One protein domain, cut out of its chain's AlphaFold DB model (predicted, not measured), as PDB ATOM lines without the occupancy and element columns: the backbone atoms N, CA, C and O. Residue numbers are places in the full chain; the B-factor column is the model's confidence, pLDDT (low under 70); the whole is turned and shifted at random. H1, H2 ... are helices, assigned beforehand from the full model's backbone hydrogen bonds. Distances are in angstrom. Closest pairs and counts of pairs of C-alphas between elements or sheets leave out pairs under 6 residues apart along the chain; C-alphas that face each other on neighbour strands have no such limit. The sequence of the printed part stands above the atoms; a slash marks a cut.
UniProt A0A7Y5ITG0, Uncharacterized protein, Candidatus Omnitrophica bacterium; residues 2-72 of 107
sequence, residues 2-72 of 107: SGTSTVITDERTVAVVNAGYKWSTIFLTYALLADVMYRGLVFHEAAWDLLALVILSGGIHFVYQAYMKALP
ATOM      1  N   SER A   2      45.420  33.262  53.560       46.06
ATOM      2  CA  SER A   2      44.130  33.373  52.869       46.06
ATOM      3  C   SER A   2      43.340  32.092  53.114       46.06
ATOM      4  O   SER A   2      43.790  30.995  52.790       46.06
ATOM      5  N   GLY A   3      42.179  32.233  53.749       50.62
ATOM      6  CA  GLY A   3      41.233  31.145  53.938       50.62
ATOM      7  C   GLY A   3      40.634  30.740  52.598       50.62
ATOM      8  O   GLY A   3      39.642  31.309  52.160       50.62
ATOM      9  N   THR A   4      41.231  29.751  51.940       54.56
ATOM     10  CA  THR A   4      40.501  28.937  50.973       54.56
ATOM     11  C   THR A   4      39.563  28.066  51.793       54.56
ATOM     12  O   THR A   4      40.019  27.140  52.462       54.56
ATOM     13  N   SER A   5      38.271  28.385  51.810       58.84
ATOM     14  CA  SER A   5      37.258  27.470  52.325       58.84
ATOM     15  C   SER A   5      37.278  26.225  51.441       58.84
ATOM     16  O   SER A   5      36.624  26.176  50.400       58.84
ATOM     17  N   THR A   6      38.091  25.239  51.806       62.25
ATOM     18  CA  THR A   6      38.015  23.885  51.274       62.25
ATOM     19  C   THR A   6      36.644  23.370  51.676       62.25
ATOM     20  O   THR A   6      36.442  22.899  52.792       62.25
ATOM     21  N   VAL A   7      35.661  23.560  50.795       65.44
ATOM     22  CA  VAL A   7      34.356  22.921  50.924       65.44
ATOM     23  C   VAL A   7      34.652  21.430  50.965       65.44
ATOM     24  O   VAL A   7      35.125  20.861  49.984       65.44
ATOM     25  N   ILE A   8      34.471  20.823  52.134       69.12
ATOM     26  CA  ILE A   8      34.619  19.383  52.308       69.12
ATOM     27  C   ILE A   8      33.459  18.767  51.533       69.12
ATOM     28  O   ILE A   8      32.301  18.849  51.947       69.12
ATOM     29  N   THR A   9      33.757  18.248  50.346       74.12
ATOM     30  CA  THR A   9      32.751  17.661  49.465       74.12
ATOM     31  C   THR A   9      32.338  16.312  50.029       74.12
ATOM     32  O   THR A   9      33.013  15.307  49.826       74.12
ATOM     33  N   ASP A  10      31.238  16.311  50.771       86.62
ATOM     34  CA  ASP A  10      30.610  15.096  51.277       86.62
ATOM     35  C   ASP A  10      29.914  14.312  50.147       86.62
ATOM     36  O   ASP A  10      29.545  14.869  49.104       86.62
ATOM     37  N   GLU A  11      29.681  13.017  50.364       88.19
ATOM     38  CA  GLU A  11      29.020  12.104  49.425       88.19
ATOM     39  C   GLU A  11      27.633  12.614  48.999       88.19
ATOM     40  O   GLU A  11      27.236  12.498  47.835       88.19
ATOM     41  N   ARG A  12      26.923  13.282  49.918       86.12
ATOM     42  CA  ARG A  12      25.616  13.905  49.663       86.12
ATOM     43  C   ARG A  12      25.716  15.064  48.678       86.12
ATOM     44  O   ARG A  12      24.878  15.182  47.785       86.12
ATOM     45  N   THR A  13      26.752  15.890  48.804       89.00
ATOM     46  CA  THR A  13      26.991  17.020  47.899       89.00
ATOM     47  C   THR A  13      27.288  16.519  46.487       89.00
ATOM     48  O   THR A  13      26.715  17.027  45.524       89.00
ATOM     49  N   VAL A  14      28.103  15.465  46.354       90.44
ATOM     50  CA  VAL A  14      28.395  14.835  45.054       90.44
ATOM     51  C   VAL A  14      27.128  14.254  44.420       90.44
ATOM     52  O   VAL A  14      26.892  14.455  43.228       90.44
ATOM     53  N   ALA A  15      26.284  13.578  45.204       90.50
ATOM     54  CA  ALA A  15      25.041  12.991  44.709       90.50
ATOM     55  C   ALA A  15      24.075  14.048  44.147       90.50
ATOM     56  O   ALA A  15      23.527  13.862  43.058       90.50
ATOM     57  N   VAL A  16      23.900  15.174  44.849       92.12
ATOM     58  CA  VAL A  16      23.029  16.276  44.405       92.12
ATOM     59  C   VAL A  16      23.565  16.925  43.130       92.12
ATOM     60  O   VAL A  16      22.812  17.126  42.177       92.12
ATOM     61  N   VAL A  17      24.869  17.199  43.070       91.19
ATOM     62  CA  VAL A  17      25.506  17.791  41.885       91.19
ATOM     63  C   VAL A  17      25.383  16.862  40.671       91.19
ATOM     64  O   VAL A  17      24.997  17.303  39.588       91.19
ATOM     65  N   ASN A  18      25.623  15.560  40.849       92.19
ATOM     66  CA  ASN A  18      25.486  14.577  39.775       92.19
ATOM     67  C   ASN A  18      24.030  14.429  39.298       92.19
ATOM     68  O   ASN A  18      23.774  14.294  38.100       92.19
ATOM     69  N   ALA A  19      23.057  14.508  40.214       92.50
ATOM     70  CA  ALA A  19      21.645  14.547  39.849       92.50
ATOM     71  C   ALA A  19      21.319  15.788  39.003       92.50
ATOM     72  O   ALA A  19      20.626  15.665  37.992       92.50
ATOM     73  N   GLY A  20      21.867  16.953  39.359       92.81
ATOM     74  CA  GLY A  20      21.747  18.181  38.571       92.81
ATOM     75  C   GLY A  20      22.274  18.020  37.144       92.81
ATOM     76  O   GLY A  20      21.548  18.293  36.187       92.81
ATOM     77  N   TYR A  21      23.491  17.488  36.978       91.69
ATOM     78  CA  TYR A  21      24.059  17.222  35.651       91.69
ATOM     79  C   TYR A  21      23.212  16.246  34.833       91.69
ATOM     80  O   TYR A  21      22.995  16.467  33.638       91.69
ATOM     81  N   LYS A  22      22.682  15.198  35.473       90.94
ATOM     82  CA  LYS A  22      21.795  14.230  34.824       90.94
ATOM     83  C   LYS A  22      20.523  14.903  34.310       90.94
ATOM     84  O   LYS A  22      20.185  14.735  33.142       90.94
ATOM     85  N   TRP A  23      19.834  15.672  35.153       94.31
ATOM     86  CA  TRP A  23      18.598  16.358  34.767       94.31
ATOM     87  C   TRP A  23      18.830  17.406  33.685       94.31
ATOM     88  O   TRP A  23      18.073  17.445  32.719       94.31
ATOM     89  N   SER A  24      19.903  18.194  33.798       91.06
ATOM     90  CA  SER A  24      20.264  19.182  32.782       91.06
ATOM     91  C   SER A  24      20.543  18.523  31.434       91.06
ATOM     92  O   SER A  24      20.053  18.995  30.415       91.06
ATOM     93  N   THR A  25      21.293  17.416  31.423       90.00
ATOM     94  CA  THR A  25      21.592  16.680  30.186       90.00
ATOM     95  C   THR A  25      20.321  16.108  29.569       90.00
ATOM     96  O   THR A  25      20.081  16.309  28.386       90.00
ATOM     97  N   ILE A  26      19.470  15.455  30.371       91.31
ATOM     98  CA  ILE A  26      18.188  14.909  29.907       91.31
ATOM     99  C   ILE A  26      17.341  16.018  29.281       91.31
ATOM    100  O   ILE A  26      16.905  15.885  28.140       91.31
ATOM    101  N   PHE A  27      17.135  17.116  30.007       94.81
ATOM    102  CA  PHE A  27      16.332  18.231  29.525       94.81
ATOM    103  C   PHE A  27      16.883  18.791  28.210       94.81
ATOM    104  O   PHE A  27      16.130  18.919  27.248       94.81
ATOM    105  N   LEU A  28      18.191  19.057  28.139       93.06
ATOM    106  CA  LEU A  28      18.825  19.630  26.953       93.06
ATOM    107  C   LEU A  28      18.707  18.701  25.735       93.06
ATOM    108  O   LEU A  28      18.341  19.157  24.655       93.06
ATOM    109  N   THR A  29      18.965  17.402  25.909       90.00
ATOM    110  CA  THR A  29      18.861  16.412  24.828       90.00
ATOM    111  C   THR A  29      17.430  16.308  24.298       90.00
ATOM    112  O   THR A  29      17.230  16.325  23.084       90.00
ATOM    113  N   TYR A  30      16.426  16.230  25.179       90.75
ATOM    114  CA  TYR A  30      15.026  16.148  24.748       90.75
ATOM    115  C   TYR A  30      14.514  17.462  24.153       90.75
ATOM    116  O   TYR A  30      13.751  17.420  23.190       90.75
ATOM    117  N   ALA A  31      14.949  18.614  24.667       92.62
ATOM    118  CA  ALA A  31      14.612  19.914  24.097       92.62
ATOM    119  C   ALA A  31      15.170  20.069  22.673       92.62
ATOM    120  O   ALA A  31      14.438  20.470  21.775       92.62
ATOM    121  N   LEU A  32      16.430  19.676  22.445       92.50
ATOM    122  CA  LEU A  32      17.040  19.653  21.110       92.50
ATOM    123  C   LEU A  32      16.295  18.722  20.153       92.50
ATOM    124  O   LEU A  32      16.029  19.089  19.012       92.50
ATOM    125  N   LEU A  33      15.933  17.524  20.615       90.50
ATOM    126  CA  LEU A  33      15.194  16.575  19.787       90.50
ATOM    127  C   LEU A  33      13.794  17.104  19.436       90.50
ATOM    128  O   LEU A  33      13.358  16.971  18.294       90.50
ATOM    129  N   ALA A  34      13.114  17.744  20.390       89.94
ATOM    130  CA  ALA A  34      11.833  18.399  20.154       89.94
ATOM    131  C   ALA A  34      11.957  19.560  19.153       89.94
ATOM    132  O   ALA A  34      11.097  19.690  18.286       89.94
ATOM    133  N   ASP A  35      13.032  20.354  19.215       89.62
ATOM    134  CA  ASP A  35      13.297  21.432  18.251       89.62
ATOM    135  C   ASP A  35      13.514  20.884  16.832       89.62
ATOM    136  O   ASP A  35      12.900  21.367  15.882       89.62
ATOM    137  N   VAL A  36      14.298  19.809  16.691       90.75
ATOM    138  CA  VAL A  36      14.490  19.106  15.409       90.75
ATOM    139  C   VAL A  36      13.155  18.623  14.843       90.75
ATOM    140  O   VAL A  36      12.869  18.844  13.665       90.75
ATOM    141  N   MET A  37      12.321  17.985  15.672       88.69
ATOM    142  CA  MET A  37      10.999  17.511  15.253       88.69
ATOM    143  C   MET A  37      10.085  18.668  14.847       88.69
ATOM    144  O   MET A  37       9.434  18.595  13.809       88.69
ATOM    145  N   TYR A  38      10.049  19.742  15.636       88.31
ATOM    146  CA  TYR A  38       9.224  20.911  15.353       88.31
ATOM    147  C   TYR A  38       9.642  21.586  14.043       88.31
ATOM    148  O   TYR A  38       8.795  21.833  13.188       88.31
ATOM    149  N   ARG A  39      10.946  21.801  13.825       89.25
ATOM    150  CA  ARG A  39      11.466  22.369  12.572       89.25
ATOM    151  C   ARG A  39      11.173  21.496  11.360       89.25
ATOM    152  O   ARG A  39      10.734  22.013  10.335       89.25
ATOM    153  N   GLY A  40      11.356  20.183  11.488       87.75
ATOM    154  CA  GLY A  40      11.072  19.245  10.404       87.75
ATOM    155  C   GLY A  40       9.583  19.165  10.046       87.75
ATOM    156  O   GLY A  40       9.239  19.069   8.869       87.75
ATOM    157  N   LEU A  41       8.692  19.227  11.041       86.69
ATOM    158  CA  LEU A  41       7.246  19.093  10.832       86.69
ATOM    159  C   LEU A  41       6.564  20.401  10.418       86.69
ATOM    160  O   LEU A  41       5.651  20.361   9.600       86.69
ATOM    161  N   VAL A  42       6.974  21.534  10.990       92.00
ATOM    162  CA  VAL A  42       6.291  22.826  10.805       92.00
ATOM    163  C   VAL A  42       6.935  23.661   9.709       92.00
ATOM    164  O   VAL A  42       6.227  24.247   8.896       92.00
ATOM    165  N   PHE A  43       8.268  23.715   9.671       89.00
ATOM    166  CA  PHE A  43       8.999  24.535   8.702       89.00
ATOM    167  C   PHE A  43       9.507  23.729   7.502       89.00
ATOM    168  O   PHE A  43      10.005  24.316   6.548       89.00
ATOM    169  N   HIS A  44       9.376  22.396   7.530       85.94
ATOM    170  CA  HIS A  44       9.943  21.485   6.527       85.94
ATOM    171  C   HIS A  44      11.446  21.712   6.291       85.94
ATOM    172  O   HIS A  44      11.982  21.418   5.223       85.94
ATOM    173  N   GLU A  45      12.135  22.228   7.311       87.38
ATOM    174  CA  GLU A  45      13.558  22.517   7.265       87.38
ATOM    175  C   GLU A  45      14.373  21.308   7.710       87.38
ATOM    176  O   GLU A  45      14.031  20.572   8.642       87.38
ATOM    177  N   ALA A  46      15.508  21.126   7.050       81.69
ATOM    178  CA  ALA A  46      16.415  20.035   7.325       81.69
ATOM    179  C   ALA A  46      17.277  20.358   8.565       81.69
ATOM    180  O   ALA A  46      18.364  20.918   8.456       81.69
ATOM    181  N   ALA A  47      16.807  19.992   9.761       87.62
ATOM    182  CA  ALA A  47      17.499  20.228  11.038       87.62
ATOM    183  C   ALA A  47      18.586  19.171  11.360       87.62
ATOM    184  O   ALA A  47      18.756  18.750  12.508       87.62
ATOM    185  N   TRP A  48      19.327  18.726  10.340       84.62
ATOM    186  CA  TRP A  48      20.327  17.657  10.468       84.62
ATOM    187  C   TRP A  48      21.506  18.027  11.365       84.62
ATOM    188  O   TRP A  48      22.045  17.144  12.022       84.62
ATOM    189  N   ASP A  49      21.884  19.305  11.427       85.12
ATOM    190  CA  ASP A  49      22.969  19.786  12.294       85.12
ATOM    191  C   ASP A  49      22.630  19.577  13.782       85.12
ATOM    192  O   ASP A  49      23.365  18.940  14.538       85.12
ATOM    193  N   LEU A  50      21.422  19.980  14.185       86.88
ATOM    194  CA  LEU A  50      20.920  19.781  15.546       86.88
ATOM    195  C   LEU A  50      20.750  18.290  15.879       86.88
ATOM    196  O   LEU A  50      21.088  17.857  16.983       86.88
ATOM    197  N   LEU A  51      20.290  17.481  14.918       87.69
ATOM    198  CA  LEU A  51      20.224  16.030  15.087       87.69
ATOM    199  C   LEU A  51      21.624  15.412  15.243       87.69
ATOM    200  O   LEU A  51      21.819  14.538  16.089       87.69
ATOM    201  N   ALA A  52      22.607  15.879  14.471       85.69
ATOM    202  CA  ALA A  52      23.989  15.425  14.567       85.69
ATOM    203  C   ALA A  52      24.587  15.750  15.940       85.69
ATOM    204  O   ALA A  52      25.236  14.885  16.526       85.69
ATOM    205  N   LEU A  53      24.309  16.930  16.503       87.94
ATOM    206  CA  LEU A  53      24.715  17.284  17.868       87.94
ATOM    207  C   LEU A  53      24.125  16.327  18.912       87.94
ATOM    208  O   LEU A  53      24.843  15.860  19.801       87.94
ATOM    209  N   VAL A  54      22.842  15.973  18.786       89.25
ATOM    210  CA  VAL A  54      22.201  14.988  19.670       89.25
ATOM    211  C   VAL A  54      22.882  13.623  19.548       89.25
ATOM    212  O   VAL A  54      23.273  13.043  20.564       89.25
ATOM    213  N   ILE A  55      23.101  13.132  18.325       89.56
ATOM    214  CA  ILE A  55      23.758  11.840  18.076       89.56
ATOM    215  C   ILE A  55      25.198  11.836  18.611       89.56
ATOM    216  O   ILE A  55      25.589  10.895  19.302       89.56
ATOM    217  N   LEU A  56      25.977  12.890  18.350       92.00
ATOM    218  CA  LEU A  56      27.356  13.025  18.824       92.00
ATOM    219  C   LEU A  56      27.427  13.056  20.349       92.00
ATOM    220  O   LEU A  56      28.258  12.362  20.930       92.00
ATOM    221  N   SER A  57      26.536  13.801  21.009       88.06
ATOM    222  CA  SER A  57      26.502  13.864  22.475       88.06
ATOM    223  C   SER A  57      26.254  12.484  23.104       88.06
ATOM    224  O   SER A  57      26.964  12.083  24.031       88.06
ATOM    225  N   GLY A  58      25.318  11.708  22.544       86.62
ATOM    226  CA  GLY A  58      25.059  10.329  22.960       86.62
ATOM    227  C   GLY A  58      26.230   9.395  22.649       86.62
ATOM    228  O   GLY A  58      26.603   8.569  23.482       86.62
ATOM    229  N   GLY A  59      26.858   9.567  21.484       89.44
ATOM    230  CA  GLY A  59      28.034   8.812  21.058       89.44
ATOM    231  C   GLY A  59      29.234   9.009  21.985       89.44
ATOM    232  O   GLY A  59      29.833   8.028  22.417       89.44
ATOM    233  N   ILE A  60      29.545  10.252  22.362       90.00
ATOM    234  CA  ILE A  60      30.618  10.570  23.320       90.00
ATOM    235  C   ILE A  60      30.351   9.877  24.660       90.00
ATOM    236  O   ILE A  60      31.244   9.241  25.221       90.00
ATOM    237  N   HIS A  61      29.109   9.943  25.149       86.38
ATOM    238  CA  HIS A  61      28.723   9.290  26.396       86.38
ATOM    239  C   HIS A  61      28.884   7.763  26.314       86.38
ATOM    240  O   HIS A  61      29.415   7.138  27.234       86.38
ATOM    241  N   PHE A  62      28.477   7.160  25.196       85.75
ATOM    242  CA  PHE A  62      28.622   5.729  24.949       85.75
ATOM    243  C   PHE A  62      30.092   5.295  24.887       85.75
ATOM    244  O   PHE A  62      30.475   4.327  25.544       85.75
ATOM    245  N   VAL A  63      30.934   6.032  24.157       89.56
ATOM    246  CA  VAL A  63      32.380   5.767  24.059       89.56
ATOM    247  C   VAL A  63      33.040   5.870  25.428       89.56
ATOM    248  O   VAL A  63      33.833   5.002  25.792       89.56
ATOM    249  N   TYR A  64      32.681   6.881  26.218       88.31
ATOM    250  CA  TYR A  64      33.209   7.039  27.568       88.31
ATOM    251  C   TYR A  64      32.838   5.852  28.471       88.31
ATOM    252  O   TYR A  64      33.701   5.288  29.144       88.31
ATOM    253  N   GLN A  65      31.576   5.409  28.442       86.44
ATOM    254  CA  GLN A  65      31.141   4.223  29.189       86.44
ATOM    255  C   GLN A  65      31.838   2.941  28.718       86.44
ATOM    256  O   GLN A  65      32.183   2.090  29.544       86.44
ATOM    257  N   ALA A  66      32.065   2.803  27.411       86.56
ATOM    258  CA  ALA A  66      32.789   1.676  26.837       86.56
ATOM    259  C   ALA A  66      34.250   1.646  27.301       86.56
ATOM    260  O   ALA A  66      34.735   0.602  27.739       86.56
ATOM    261  N   TYR A  67      34.926   2.798  27.274       89.25
ATOM    262  CA  TYR A  67      36.306   2.945  27.730       89.25
ATOM    263  C   TYR A  67      36.451   2.624  29.221       89.25
ATOM    264  O   TYR A  67      37.345   1.875  29.616       89.25
ATOM    265  N   MET A  68      35.513   3.102  30.041       91.06
ATOM    266  CA  MET A  68      35.485   2.827  31.479       91.06
ATOM    267  C   MET A  68      34.995   1.412  31.827       91.06
ATOM    268  O   MET A  68      34.858   1.091  33.005       91.06
ATOM    269  N   LYS A  69      34.717   0.554  30.829       84.12
ATOM    270  CA  LYS A  69      34.164  -0.804  31.003       84.12
ATOM    271  C   LYS A  69      32.904  -0.836  31.882       84.12
ATOM    272  O   LYS A  69      32.583  -1.859  32.480       84.12
ATOM    273  N   ALA A  70      32.175   0.277  31.931       84.00
ATOM    274  CA  ALA A  70      30.929   0.410  32.678       84.00
ATOM    275  C   ALA A  70      29.741  -0.224  31.932       84.00
ATOM    276  O   ALA A  70      28.632  -0.290  32.462       84.00
ATOM    277  N   LEU A  71      29.962  -0.701  30.701       80.19
ATOM    278  CA  LEU A  71      28.968  -1.440  29.938       80.19
ATOM    279  C   LEU A  71      28.706  -2.803  30.599       80.19
ATOM    280  O   LEU A  71      29.633  -3.604  30.749       80.19
ATOM    281  N   PRO A  72      27.451  -3.114  30.959       79.12
ATOM    282  CA  PRO A  72      27.140  -4.406  31.543       79.12
ATOM    283  C   PRO A  72      27.407  -5.511  30.514       79.12
ATOM    284  O   PRO A  72      27.093  -5.355  29.337       79.12
TER     285      PRO A  72
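This is residues 2 to 72 of the 107 residues of an uncharacterized protein of Candidatus Omnitrophica bacterium (UniProt A0A7Y5ITG0). One long straight helix, H1, makes the longest axis, and a shorter helix, H2, folds back over its later half as a helical hairpin that opens like a V. Residues 2 to 24, of which 11 to 24 belong to H1, stick out as an arm. The printed part has 71 residues with two named helices, H1 then H2, and no named strand; it is all helix. It is extended, with a radius of gyration of the C-alphas of 17.9 A, and spans 57 by 32 by 22 A.

Begin with H1, residues 11 to 43, and look at its residues 29 to 36, which alone touch H2, residues 48 to 67. On H2 only residues 48 to 54 touch H1. The closest C-alphas of the two are those of Thr 29 and Val 54, 6.3 A apart. The helices run opposite ways at a shallow tilt of 31 degrees. In H1 and H2 every O i to N i+4 pair is within hydrogen-bond range.

Find C-alpha 11 at (29.020, 12.104, 49.425); from there H1 runs 47.1 A to C-alpha 43 at (8.999, 24.535, 8.702). H2 runs 27.7 A from C-alpha 48 to C-alpha 67 at (36.306, 2.945, 27.730).

The two C-alphas farthest apart, those of Ser 2 and His 44, are 58.8 A apart. The printed part has no cut, and the link from H1 to H2 is tight. Look for pLDDT under 70 at residues 2 to 8.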